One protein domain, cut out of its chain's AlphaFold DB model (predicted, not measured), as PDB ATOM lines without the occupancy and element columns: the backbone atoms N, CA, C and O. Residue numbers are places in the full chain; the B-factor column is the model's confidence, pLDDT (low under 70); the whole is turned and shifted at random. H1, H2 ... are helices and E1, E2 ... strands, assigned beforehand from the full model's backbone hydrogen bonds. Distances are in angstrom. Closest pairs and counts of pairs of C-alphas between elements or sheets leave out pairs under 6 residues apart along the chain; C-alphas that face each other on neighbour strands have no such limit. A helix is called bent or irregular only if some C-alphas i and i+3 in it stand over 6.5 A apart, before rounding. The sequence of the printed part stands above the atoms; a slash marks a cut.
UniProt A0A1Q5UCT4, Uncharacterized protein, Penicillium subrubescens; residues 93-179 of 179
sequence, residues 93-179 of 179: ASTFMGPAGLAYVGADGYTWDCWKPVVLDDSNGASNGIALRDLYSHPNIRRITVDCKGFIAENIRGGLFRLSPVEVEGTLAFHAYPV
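AT A GLANCE: This is residues 93 to 179 of the 179 residues of an uncharacterized protein of Penicillium subrubescens (UniProt A0A1Q5UCT4). One strongly twisted, curled sheet of four strands has H3 over one face, while H1, H2 and H4 form a small cluster of short helices at its side. Residues 120 to 131 make a wide loop from H3 back to H4. The printed part has 87 residues, with H1 H2 H3 H4 E1 E2 E3 E4 along it; the sheet, in that strand order, is an antiparallel meander, each strand the neighbour of the one before, and the class is mixed. It is compact, radius of gyration of the C-alphas 11.8 A, spanning 32 by 32 by 21 A.

HOW THE PARTS SIT: Start at H1, residues 93 to 97, which touches H4, residues 132 to 136; their closest C-alphas, Phe 96 and Arg 133, are 5.1 A apart. H2, residues 99 to 102, touches H4 too, closest at C-alphas 101 and 133, 4.7 A. H4 only grazes the sheet. H3, residues 113 to 119, is on the sheet at a height of 7.8 A; its closest C-alphas to E4, residues 171 to 178, are 114 and 176, 5.3 A. H3 is irregular, but only just: C-alphas 114 and 117 are 6.52 A apart. Every O i to N i+4 pair is within hydrogen-bond range in H1 and H4; H3 has 1 of 3, with 3 of 4 O i to N i+3 pairs, and H2 is too short for an O i to N i+4 pair. E1, residues 141 to 147, and E2, residues 150 to 155, form a hairpin: look at N 145 and O 152, 2.9 A. E2 and E3, residues 160 to 168, form another, with N 153 and O 161 at 2.8 A; in the hairpin of E3 and E4, N 164 and O 175 are 2.9 A apart.

IN THESE COORDINATES: Find C-alpha 93, where H1 begins, at (-24.162, -26.182, -4.068). H1, H2, H3 and H4 measure 6.3, 5.5, 10.5 and 6.2 A from first to last C-alpha; E1 to E4 measure 17.3, 16.6, 23.7 and 23.0 A. E4 ends at C-alpha 178, (-7.065, -11.507, -9.473).

THE WHOLE: The farthest C-alphas, Arg 157 and Gly 170, are 33.8 A apart. The printed part has no cut; H3 to H4 is its long link. Residues 93 to 103, 105 to 112 and 126 are under pLDDT 70.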
ATOM      1  N   ALA A  93     -24.148 -24.874  -3.410       49.25
ATOM      2  CA  ALA A  93     -24.162 -26.182  -4.068       49.25
ATOM      3  C   ALA A  93     -25.230 -26.328  -5.175       49.25
ATOM      4  O   ALA A  93     -24.939 -26.888  -6.229       49.25
ATOM      5  N   SER A  94     -26.447 -25.808  -4.979       50.56
ATOM      6  CA  SER A  94     -27.511 -25.872  -5.995       50.56
ATOM      7  C   SER A  94     -27.213 -25.026  -7.239       50.56
ATOM      8  O   SER A  94     -27.646 -25.392  -8.328       50.56
ATOM      9  N   THR A  95     -26.413 -23.960  -7.123       59.97
ATOM     10  CA  THR A  95     -25.975 -23.166  -8.284       59.97
ATOM     11  C   THR A  95     -25.013 -23.951  -9.177       59.97
ATOM     12  O   THR A  95     -25.178 -23.961 -10.395       59.97
ATOM     13  N   PHE A  96     -24.039 -24.649  -8.581       57.50
ATOM     14  CA  PHE A  96     -23.045 -25.442  -9.322       57.50
ATOM     15  C   PHE A  96     -23.609 -26.746  -9.894       57.50
ATOM     16  O   PHE A  96     -23.042 -27.307 -10.826       57.50
ATOM     17  N   MET A  97     -24.719 -27.240  -9.346       54.03
ATOM     18  CA  MET A  97     -25.420 -28.416  -9.872       54.03
ATOM     19  C   MET A  97     -26.537 -28.048 -10.862       54.03
ATOM     20  O   MET A  97     -27.105 -28.937 -11.492       54.03
ATOM     21  N   GLY A  98     -26.853 -26.755 -10.996       56.09
ATOM     22  CA  GLY A  98     -27.845 -26.221 -11.926       56.09
ATOM     23  C   GLY A  98     -27.246 -25.755 -13.263       56.09
ATOM     24  O   GLY A  98     -26.059 -25.956 -13.519       56.09
ATOM     25  N   PRO A  99     -28.043 -25.081 -14.115       58.09
ATOM     26  CA  PRO A  99     -27.619 -24.633 -15.449       58.09
ATOM     27  C   PRO A  99     -26.368 -23.745 -15.439       58.09
ATOM     28  O   PRO A  99     -25.556 -23.811 -16.354       58.09
ATOM     29  N   ALA A 100     -26.174 -22.954 -14.378       59.44
ATOM     30  CA  ALA A 100     -24.992 -22.112 -14.212       59.44
ATOM     31  C   ALA A 100     -23.697 -22.919 -13.999       59.44
ATOM     32  O   ALA A 100     -22.626 -22.447 -14.360       59.44
ATOM     33  N   GLY A 101     -23.774 -24.138 -13.454       56.50
ATOM     34  CA  GLY A 101     -22.615 -25.021 -13.292       56.50
ATOM     35  C   GLY A 101     -22.082 -25.606 -14.600       56.50
ATOM     36  O   GLY A 101     -20.933 -26.044 -14.638       56.50
ATOM     37  N   LEU A 102     -22.902 -25.589 -15.659       60.53
ATOM     38  CA  LEU A 102     -22.516 -25.980 -17.018       60.53
ATOM     39  C   LEU A 102     -21.814 -24.849 -17.780       60.53
ATOM     40  O   LEU A 102     -21.269 -25.093 -18.852       60.53
ATOM     41  N   ALA A 103     -21.831 -23.623 -17.254       69.75
ATOM     42  CA  ALA A 103     -21.072 -22.529 -17.837       69.75
ATOM     43  C   ALA A 103     -19.570 -22.785 -17.667       69.75
ATOM     44  O   ALA A 103     -19.117 -23.274 -16.626       69.75
ATOM     45  N   TYR A 104     -18.795 -22.426 -18.684       73.00
ATOM     46  CA  TYR A 104     -17.351 -22.614 -18.677       73.00
ATOM     47  C   TYR A 104     -16.627 -21.394 -18.102       73.00
ATOM     48  O   TYR A 104     -17.010 -20.245 -18.322       73.00
ATOM     49  N   VAL A 105     -15.562 -21.652 -17.353       66.50
ATOM     50  CA  VAL A 105     -14.572 -20.673 -16.915       66.50
ATOM     51  C   VAL A 105     -13.386 -20.778 -17.868       66.50
ATOM     52  O   VAL A 105     -12.675 -21.782 -17.889       66.50
ATOM     53  N   GLY A 106     -13.198 -19.745 -18.687       59.66
ATOM     54  CA  GLY A 106     -12.461 -19.877 -19.947       59.66
ATOM     55  C   GLY A 106     -13.302 -20.626 -20.987       59.66
ATOM     56  O   GLY A 106     -13.991 -21.579 -20.654       59.66
ATOM     57  N   ALA A 107     -13.315 -20.167 -22.234       54.22
ATOM     58  CA  ALA A 107     -14.160 -20.747 -23.278       54.22
ATOM     59  C   ALA A 107     -13.338 -21.603 -24.251       54.22
ATOM     60  O   ALA A 107     -12.266 -21.185 -24.700       54.22
ATOM     61  N   ASP A 108     -13.873 -22.776 -24.596       47.66
ATOM     62  CA  ASP A 108     -13.410 -23.577 -25.729       47.66
ATOM     63  C   ASP A 108     -13.614 -22.767 -27.026       47.66
ATOM     64  O   ASP A 108     -14.655 -22.136 -27.215       47.66
ATOM     65  N   GLY A 109     -12.581 -22.678 -27.863       45.69
ATOM     66  CA  GLY A 109     -12.532 -21.790 -29.037       45.69
ATOM     67  C   GLY A 109     -12.043 -20.353 -28.786       45.69
ATOM     68  O   GLY A 109     -11.630 -19.692 -29.738       45.69
ATOM     69  N   TYR A 110     -11.992 -19.889 -27.528       52.19
ATOM     70  CA  TYR A 110     -11.533 -18.533 -27.164       52.19
ATOM     71  C   TYR A 110     -10.339 -18.502 -26.193       52.19
ATOM     72  O   TYR A 110      -9.896 -17.423 -25.799       52.19
ATOM     73  N   THR A 111      -9.781 -19.673 -25.854       50.47
ATOM     74  CA  THR A 111      -8.441 -19.867 -25.258       50.47
ATOM     75  C   THR A 111      -8.089 -18.861 -24.160       50.47
ATOM     76  O   THR A 111      -7.050 -18.199 -24.210       50.47
ATOM     77  N   TRP A 112      -8.959 -18.698 -23.166       66.44
ATOM     78  CA  TRP A 112      -8.607 -17.932 -21.974       66.44
ATOM     79  C   TRP A 112      -8.210 -18.886 -20.864       66.44
ATOM     80  O   TRP A 112      -9.038 -19.403 -20.118       66.44
ATOM     81  N   ASP A 113      -6.899 -19.042 -20.713       82.44
ATOM     82  CA  ASP A 113      -6.236 -19.720 -19.597       82.44
ATOM     83  C   ASP A 113      -6.404 -18.973 -18.256       82.44
ATOM     84  O   ASP A 113      -5.686 -19.231 -17.295       82.44
ATOM     85  N   CYS A 114      -7.369 -18.051 -18.148       86.94
ATOM     86  CA  CYS A 114      -7.625 -17.278 -16.933       86.94
ATOM     87  C   CYS A 114      -7.965 -18.172 -15.732       86.94
ATOM     88  O   CYS A 114      -7.757 -17.768 -14.593       86.94
ATOM     89  N   TRP A 115      -8.456 -19.394 -15.969       90.62
ATOM     90  CA  TRP A 115      -8.729 -20.383 -14.927       90.62
ATOM     91  C   TRP A 115      -7.458 -21.055 -14.375       90.62
ATOM     92  O   TRP A 115      -7.456 -21.468 -13.215       90.62
ATOM     93  N   LYS A 116      -6.361 -21.128 -15.145       91.75
ATOM     94  CA  LYS A 116      -5.132 -21.831 -14.738       91.75
ATOM     95  C   LYS A 116      -4.501 -21.261 -13.463       91.75
ATOM     96  O   LYS A 116      -4.258 -22.038 -12.538       91.75
ATOM     97  N   PRO A 117      -4.328 -19.930 -13.304       91.94
ATOM     98  CA  PRO A 117      -3.860 -19.361 -12.038       91.94
ATOM     99  C   PRO A 117      -4.786 -19.663 -10.851       91.94
ATOM    100  O   PRO A 117      -4.320 -19.769  -9.715       91.94
ATOM    101  N   VAL A 118      -6.090 -19.825 -11.103       93.19
ATOM    102  CA  VAL A 118      -7.085 -20.141 -10.068       93.19
ATOM    103  C   VAL A 118      -6.853 -21.550  -9.528       93.19
ATOM    104  O   VAL A 118      -6.865 -21.752  -8.318       93.19
ATOM    105  N   VAL A 119      -6.577 -22.519 -10.404       94.94
ATOM    106  CA  VAL A 119      -6.323 -23.915 -10.014       94.94
ATOM    107  C   VAL A 119      -4.846 -24.253  -9.806       94.94
ATOM    108  O   VAL A 119      -4.541 -25.401  -9.492       94.94
ATOM    109  N   LEU A 120      -3.945 -23.276  -9.937       93.62
ATOM    110  CA  LEU A 120      -2.491 -23.466  -9.859       93.62
ATOM    111  C   LEU A 120      -1.938 -24.407 -10.945       93.62
ATOM    112  O   LEU A 120      -1.005 -25.161 -10.682       93.62
ATOM    113  N   ASP A 121      -2.521 -24.365 -12.142       91.06
ATOM    114  CA  ASP A 121      -2.023 -25.084 -13.316       91.06
ATOM    115  C   ASP A 121      -0.936 -24.244 -14.010       91.06
ATOM    116  O   ASP A 121      -1.159 -23.083 -14.360       91.06
ATOM    117  N   ASP A 122       0.255 -24.819 -14.165       88.31
ATOM    118  CA  ASP A 122       1.434 -24.227 -14.807       88.31
ATOM    119  C   ASP A 122       1.702 -24.795 -16.212       88.31
ATOM    120  O   ASP A 122       2.741 -24.525 -16.822       88.31
ATOM    121  N   SER A 123       0.759 -25.564 -16.761       86.56
ATOM    122  CA  SER A 123       0.866 -26.111 -18.105       86.56
ATOM    123  C   SER A 123       0.853 -25.014 -19.178       86.56
ATOM    124  O   SER A 123       0.026 -24.100 -19.195       86.56
ATOM    125  N   ASN A 124       1.761 -25.143 -20.147       78.12
ATOM    126  CA  ASN A 124       1.929 -24.186 -21.248       78.12
ATOM    127  C   ASN A 124       1.064 -24.506 -22.488       78.12
ATOM    128  O   ASN A 124       1.184 -23.834 -23.508       78.12
ATOM    129  N   GLY A 125       0.234 -25.553 -22.440       74.00
ATOM    130  CA  GLY A 125      -0.635 -25.944 -23.556       74.00
ATOM    131  C   GLY A 125      -1.925 -25.127 -23.593       74.00
ATOM    132  O   GLY A 125      -2.438 -24.768 -22.540       74.00
ATOM    133  N   ALA A 126      -2.472 -24.854 -24.779       69.69
ATOM    134  CA  ALA A 126      -3.797 -24.243 -24.890       69.69
ATOM    135  C   ALA A 126      -4.845 -25.114 -24.169       69.69
ATOM    136  O   ALA A 126      -4.863 -26.332 -24.365       69.69
ATOM    137  N   SER A 127      -5.683 -24.504 -23.325       72.69
ATOM    138  CA  SER A 127      -6.762 -25.201 -22.616       72.69
ATOM    139  C   SER A 127      -8.135 -24.947 -23.247       72.69
ATOM    140  O   SER A 127      -8.397 -23.864 -23.770       72.69
ATOM    141  N   ASN A 128      -9.035 -25.923 -23.097       74.19
ATOM    142  CA  ASN A 128     -10.445 -25.857 -23.501       74.19
ATOM    143  C   ASN A 128     -11.344 -25.220 -22.415       74.19
ATOM    144  O   ASN A 128     -12.558 -25.411 -22.410       74.19
ATOM    145  N   GLY A 129     -10.751 -24.487 -21.466       84.06
ATOM    146  CA  GLY A 129     -11.451 -23.976 -20.288       84.06
ATOM    147  C   GLY A 129     -11.740 -25.064 -19.251       84.06
ATOM    148  O   GLY A 129     -11.325 -26.215 -19.385       84.06
ATOM    149  N   ILE A 130     -12.448 -24.691 -18.188       85.88
ATOM    150  CA  ILE A 130     -12.902 -25.608 -17.134       85.88
ATOM    151  C   ILE A 130     -14.366 -25.316 -16.809       85.88
ATOM    152  O   ILE A 130     -14.741 -24.156 -16.657       85.88
ATOM    153  N   ALA A 131     -15.221 -26.332 -16.689       86.62
ATOM    154  CA  ALA A 131     -16.603 -26.091 -16.280       86.62
ATOM    155  C   ALA A 131     -16.640 -25.504 -14.859       86.62
ATOM    156  O   ALA A 131     -15.855 -25.889 -13.989       86.62
ATOM    157  N   LEU A 132     -17.578 -24.596 -14.588       85.56
ATOM    158  CA  LEU A 132     -17.696 -23.964 -13.274       85.56
ATOM    159  C   LEU A 132     -17.950 -25.002 -12.160       85.56
ATOM    160  O   LEU A 132     -17.451 -24.853 -11.043       85.56
ATOM    161  N   ARG A 133     -18.677 -26.083 -12.471       85.75
ATOM    162  CA  ARG A 133     -18.848 -27.239 -11.579       85.75
ATOM    163  C   ARG A 133     -17.529 -27.954 -11.281       85.75
ATOM    164  O   ARG A 133     -17.276 -28.273 -10.121       85.75
ATOM    165  N   ASP A 134     -16.704 -28.181 -12.296       87.75
ATOM    166  CA  ASP A 134     -15.422 -28.870 -12.136       87.75
ATOM    167  C   ASP A 134     -14.448 -28.008 -11.336       87.75
ATOM    168  O   ASP A 134     -13.798 -28.512 -10.420       87.75
ATOM    169  N   LEU A 135     -14.442 -26.694 -11.594       90.88
ATOM    170  CA  LEU A 135     -13.708 -25.712 -10.801       90.88
ATOM    171  C   LEU A 135     -14.142 -25.750  -9.328       90.88
ATOM    172  O   LEU A 135     -13.293 -25.764  -8.444       90.88
ATOM    173  N   TYR A 136     -15.445 -25.822  -9.044       90.31
ATOM    174  CA  TYR A 136     -15.954 -25.922  -7.671       90.31
ATOM    175  C   TYR A 136     -15.469 -27.178  -6.938       90.31
ATOM    176  O   TYR A 136     -15.188 -27.119  -5.741       90.31
ATOM    177  N   SER A 137     -15.355 -28.305  -7.641       90.50
ATOM    178  CA  SER A 137     -14.850 -29.567  -7.082       90.50
ATOM    179  C   SER A 137     -13.331 -29.746  -7.178       90.50
ATOM    180  O   SER A 137     -12.817 -30.788  -6.771       90.50
ATOM    181  N   HIS A 138     -12.604 -28.775  -7.734       94.75
ATOM    182  CA  HIS A 138     -11.186 -28.932  -8.026       94.75
ATOM    183  C   HIS A 138     -10.356 -28.988  -6.726       94.75
ATOM    184  O   HIS A 138     -10.543 -28.141  -5.851       94.75
ATOM    185  N   PRO A 139      -9.386 -29.915  -6.584       95.88
ATOM    186  CA  PRO A 139      -8.633 -30.100  -5.335       95.88
ATOM    187  C   PRO A 139      -7.830 -28.865  -4.896       95.88
ATOM    188  O   PRO A 139      -7.585 -28.671  -3.709       95.88
ATOM    189  N   ASN A 140      -7.447 -28.007  -5.846       96.88
ATOM    190  CA  ASN A 140      -6.734 -26.755  -5.569       96.88
ATOM    191  C   ASN A 140      -7.656 -25.564  -5.255       96.88
ATOM    192  O   ASN A 140      -7.162 -24.452  -5.058       96.88
ATOM    193  N   ILE A 141      -8.972 -25.777  -5.173       96.31
ATOM    194  CA  ILE A 141      -9.948 -24.755  -4.795       96.31
ATOM    195  C   ILE A 141     -10.380 -24.976  -3.351       96.31
ATOM    196  O   ILE A 141     -10.869 -26.034  -2.968       96.31
ATOM    197  N   ARG A 142     -10.191 -23.942  -2.532       92.31
ATOM    198  CA  ARG A 142     -10.552 -23.950  -1.115       92.31
ATOM    199  C   ARG A 142     -12.043 -23.711  -0.922       92.31
ATOM    200  O   ARG A 142     -12.666 -24.347  -0.077       92.31
ATOM    201  N   ARG A 143     -12.601 -22.749  -1.662       90.81
ATOM    202  CA  ARG A 143     -14.036 -22.435  -1.690       90.81
ATOM    203  C   ARG A 143     -14.363 -21.523  -2.865       90.81
ATOM    204  O   ARG A 143     -13.516 -20.752  -3.310       90.81
ATOM    205  N   ILE A 144     -15.623 -21.542  -3.286       91.81
ATOM    206  CA  ILE A 144     -16.196 -20.512  -4.153       91.81
ATOM    207  C   ILE A 144     -17.365 -19.869  -3.413       91.81
ATOM    208  O   ILE A 144     -18.219 -20.558  -2.856       91.81
ATOM    209  N   THR A 145     -17.377 -18.542  -3.375       89.50
ATOM    210  CA  THR A 145     -18.421 -17.738  -2.729       89.50
ATOM    211  C   THR A 145     -19.157 -16.904  -3.765       89.50
ATOM    212  O   THR A 145     -18.613 -16.604  -4.825       89.50
ATOM    213  N   VAL A 146     -20.403 -16.556  -3.465       85.81
ATOM    214  CA  VAL A 146     -21.245 -15.702  -4.304       85.81
ATOM    215  C   VAL A 146     -21.331 -14.329  -3.651       85.81
ATOM    216  O   VAL A 146     -21.561 -14.238  -2.444       85.81
ATOM    217  N   ASP A 147     -21.181 -13.271  -4.443       81.06
ATOM    218  CA  ASP A 147     -21.463 -11.899  -4.031       81.06
ATOM    219  C   ASP A 147     -22.401 -11.192  -5.027       81.06
ATOM    220  O   ASP A 147     -22.828 -11.754  -6.034       81.06
ATOM    221  N   CYS A 148     -22.737  -9.930  -4.748       77.44
ATOM    222  CA  CYS A 148     -23.612  -9.121  -5.605       77.44
ATOM    223  C   CYS A 148     -23.067  -8.863  -7.025       77.44
ATOM    224  O   CYS A 148     -23.786  -8.321  -7.863       77.44
ATOM    225  N   LYS A 149     -21.807  -9.217  -7.298       74.25
ATOM    226  CA  LYS A 149     -21.084  -8.958  -8.547       74.25
ATOM    227  C   LYS A 149     -20.645 -10.250  -9.257       74.25
ATOM    228  O   LYS A 149     -19.969 -10.156 -10.280       74.25
ATOM    229  N   GLY A 150     -20.996 -11.431  -8.743       83.00
ATOM    230  CA  GLY A 150     -20.671 -12.727  -9.345       83.00
ATOM    231  C   GLY A 150     -20.103 -13.719  -8.335       83.00
ATOM    232  O   GLY A 150     -20.602 -13.836  -7.216       83.00
ATOM    233  N   PHE A 151     -19.058 -14.445  -8.735       89.44
ATOM    234  CA  PHE A 151     -18.394 -15.414  -7.866       89.44
ATOM    235  C   PHE A 151     -16.984 -14.967  -7.495       89.44
ATOM    236  O   PHE A 151     -16.293 -14.307  -8.271       89.44
ATOM    237  N   ILE A 152     -16.535 -15.387  -6.317       93.44
ATOM    238  CA  ILE A 152     -15.143 -15.289  -5.886       93.44
ATOM    239  C   ILE A 152     -14.648 -16.701  -5.603       93.44
ATOM    240  O   ILE A 152     -15.129 -17.354  -4.671       93.44
ATOM    241  N   ALA A 153     -13.696 -17.157  -6.410       94.50
ATOM    242  CA  ALA A 153     -12.968 -18.394  -6.197       94.50
ATOM    243  C   ALA A 153     -11.726 -18.120  -5.349       94.50
ATOM    244  O   ALA A 153     -10.974 -17.179  -5.600       94.50
ATOM    245  N   GLU A 154     -11.516 -18.958  -4.344       95.25
ATOM    246  CA  GLU A 154     -10.325 -18.930  -3.514       95.25
ATOM    247  C   GLU A 154      -9.563 -20.236  -3.679       95.25
ATOM    248  O   GLU A 154     -10.116 -21.317  -3.455       95.25
ATOM    249  N   ASN A 155      -8.287 -20.141  -4.039       96.31
ATOM    250  CA  ASN A 155      -7.433 -21.313  -4.171       96.31
ATOM    251  C   ASN A 155      -6.821 -21.735  -2.823       96.31
ATOM    252  O   ASN A 155      -6.868 -21.009  -1.827       96.31
ATOM    253  N   ILE A 156      -6.210 -22.918  -2.778       95.38
ATOM    254  CA  ILE A 156      -5.568 -23.452  -1.562       95.38
ATOM    255  C   ILE A 156      -4.367 -22.623  -1.074       95.38
ATOM    256  O   ILE A 156      -3.971 -22.747   0.082       95.38
ATOM    257  N   ARG A 157      -3.804 -21.758  -1.927       96.25
ATOM    258  CA  ARG A 157      -2.748 -20.795  -1.572       96.25
ATOM    259  C   ARG A 157      -3.300 -19.467  -1.034       96.25
ATOM    260  O   ARG A 157      -2.511 -18.584  -0.713       96.25
ATOM    261  N   GLY A 158      -4.622 -19.319  -0.922       94.00
ATOM    262  CA  GLY A 158      -5.276 -18.087  -0.471       94.00
ATOM    263  C   GLY A 158      -5.375 -16.994  -1.540       94.00
ATOM    264  O   GLY A 158      -5.737 -15.866  -1.222       94.00
ATOM    265  N   GLY A 159      -5.061 -17.304  -2.801       96.06
ATOM    266  CA  GLY A 159      -5.285 -16.396  -3.925       96.06
ATOM    267  C   GLY A 159      -6.777 -16.253  -4.211       96.06
ATOM    268  O   GLY A 159      -7.486 -17.259  -4.314       96.06
ATOM    269  N   LEU A 160      -7.240 -15.010  -4.336       95.19
ATOM    270  CA  LEU A 160      -8.633 -14.669  -4.609       95.19
ATOM    271  C   LEU A 160      -8.801 -14.259  -6.068       95.19
ATOM    272  O   LEU A 160      -8.063 -13.418  -6.578       95.19
ATOM    273  N   PHE A 161      -9.805 -14.839  -6.718       94.38
ATOM    274  CA  PHE A 161     -10.111 -14.585  -8.117       94.38
ATOM    275  C   PHE A 161     -11.596 -14.307  -8.287       94.38
ATOM    276  O   PHE A 161     -12.445 -15.116  -7.907       94.38
ATOM    277  N   ARG A 162     -11.923 -13.163  -8.882       92.56
ATOM    278  CA  ARG A 162     -13.293 -12.821  -9.251       92.56
ATOM    279  C   ARG A 162     -13.631 -13.475 -10.579       92.56
ATOM    280  O   ARG A 162     -12.960 -13.216 -11.572       92.56
ATOM    281  N   LEU A 163     -14.694 -14.273 -10.590       90.81
ATOM    282  CA  LEU A 163     -15.277 -14.829 -11.802       90.81
ATOM    283  C   LEU A 163     -16.400 -13.896 -12.258       90.81
ATOM    284  O   LEU A 163     -17.474 -13.840 -11.648       90.81
ATOM    285  N   SER A 164     -16.131 -13.138 -13.313       85.62
ATOM    286  CA  SER A 164     -17.091 -12.222 -13.921       85.62
ATOM    287  C   SER A 164     -17.762 -12.891 -15.118       85.62
ATOM    288  O   SER A 164     -17.052 -13.446 -15.959       85.62
ATOM    289  N   PRO A 165     -19.102 -12.850 -15.213       84.81
ATOM    290  CA  PRO A 165     -19.805 -13.402 -16.359       84.81
ATOM    291  C   PRO A 165     -19.440 -12.625 -17.628       84.81
ATOM    292  O   PRO A 165     -19.348 -11.396 -17.613       84.81
ATOM    293  N   VAL A 166     -19.242 -13.353 -18.718       81.81
ATOM    294  CA  VAL A 166     -18.976 -12.843 -20.063       81.81
ATOM    295  C   VAL A 166     -19.798 -13.655 -21.052       81.81
ATOM    296  O   VAL A 166     -19.921 -14.870 -20.919       81.81
ATOM    297  N   GLU A 167     -20.384 -12.982 -22.031       80.69
ATOM    298  CA  GLU A 167     -21.107 -13.634 -23.119       80.69
ATOM    299  C   GLU A 167     -20.152 -13.822 -24.298       80.69
ATOM    300  O   GLU A 167     -19.563 -12.857 -24.789       80.69
ATOM    301  N   VAL A 168     -19.975 -15.069 -24.722       76.00
ATOM    302  CA  VAL A 168     -19.101 -15.455 -25.832       76.00
ATOM    303  C   VAL A 168     -19.956 -16.221 -26.828       76.00
ATOM    304  O   VAL A 168     -20.456 -17.295 -26.510       76.00
ATOM    305  N   GLU A 169     -20.190 -15.638 -28.005       78.25
ATOM    306  CA  GLU A 169     -21.033 -16.233 -29.059       78.25
ATOM    307  C   GLU A 169     -22.426 -16.684 -28.569       78.25
ATOM    308  O   GLU A 169     -22.922 -17.749 -28.929       78.25
ATOM    309  N   GLY A 170     -23.064 -15.893 -27.700       76.50
ATOM    310  CA  GLY A 170     -24.371 -16.228 -27.118       76.50
ATOM    311  C   GLY A 170     -24.324 -17.295 -26.017       76.50
ATOM    312  O   GLY A 170     -25.368 -17.695 -25.502       76.50
ATOM    313  N   THR A 171     -23.129 -17.748 -25.631       74.50
ATOM    314  CA  THR A 171     -22.908 -18.688 -24.527       74.50
ATOM    315  C   THR A 171     -22.398 -17.951 -23.293       74.50
ATOM    316  O   THR A 171     -21.483 -17.130 -23.368       74.50
ATOM    317  N   LEU A 172     -22.976 -18.258 -22.129       79.56
ATOM    318  CA  LEU A 172     -22.493 -17.749 -20.848       79.56
ATOM    319  C   LEU A 172     -21.171 -18.431 -20.468       79.56
ATOM    320  O   LEU A 172     -21.124 -19.648 -20.275       79.56
ATOM    321  N   ALA A 173     -20.133 -17.627 -20.280       84.62
ATOM    322  CA  ALA A 173     -18.840 -18.030 -19.751       84.62
ATOM    323  C   ALA A 173     -18.430 -17.128 -18.575       84.62
ATOM    324  O   ALA A 173     -19.088 -16.133 -18.262       84.62
ATOM    325  N   PHE A 174     -17.326 -17.466 -17.915       87.12
ATOM    326  CA  PHE A 174     -16.739 -16.660 -16.849       87.12
ATOM    327  C   PHE A 174     -15.266 -16.358 -17.126       87.12
ATOM    328  O   PHE A 174     -14.487 -17.255 -17.457       87.12
ATOM    329  N   HIS A 175     -14.878 -15.098 -16.926       88.56
ATOM    330  CA  HIS A 175     -13.481 -14.668 -16.911       88.56
ATOM    331  C   HIS A 175     -13.001 -14.502 -15.469       88.56
ATOM    332  O   HIS A 175     -13.726 -13.949 -14.639       88.56
ATOM    333  N   ALA A 176     -11.785 -14.959 -15.177       90.88
ATOM    334  CA  ALA A 176     -11.193 -14.881 -13.847       90.88
ATOM    335  C   ALA A 176     -10.166 -13.742 -13.754       90.88
ATOM    336  O   ALA A 176      -9.200 -13.717 -14.511       90.88
ATOM    337  N   TYR A 177     -10.352 -12.837 -12.794       88.38
ATOM    338  CA  TYR A 177      -9.431 -11.733 -12.500       88.38
ATOM    339  C   TYR A 177      -8.876 -11.864 -11.079       88.38
ATOM    340  O   TYR A 177      -9.657 -12.181 -10.179       88.38
ATOM    341  N   PRO A 178      -7.582 -11.599 -10.835       91.12
ATOM    342  CA  PRO A 178      -7.065 -11.507  -9.473       91.12
ATOM    343  C   PRO A 178      -7.727 -10.341  -8.720       91.12
ATOM    344  O   PRO A 178      -8.036  -9.308  -9.323       91.12
ATOM    345  N   VAL A 179      -7.960 -10.530  -7.419       88.38
ATOM    346  CA  VAL A 179      -8.530  -9.526  -6.496       88.38
ATOM    347  C   VAL A 179      -7.448  -8.937  -5.604       88.38
ATOM    348  O   VAL A 179      -6.597  -9.720  -5.129       88.38
TER     349      VAL A 179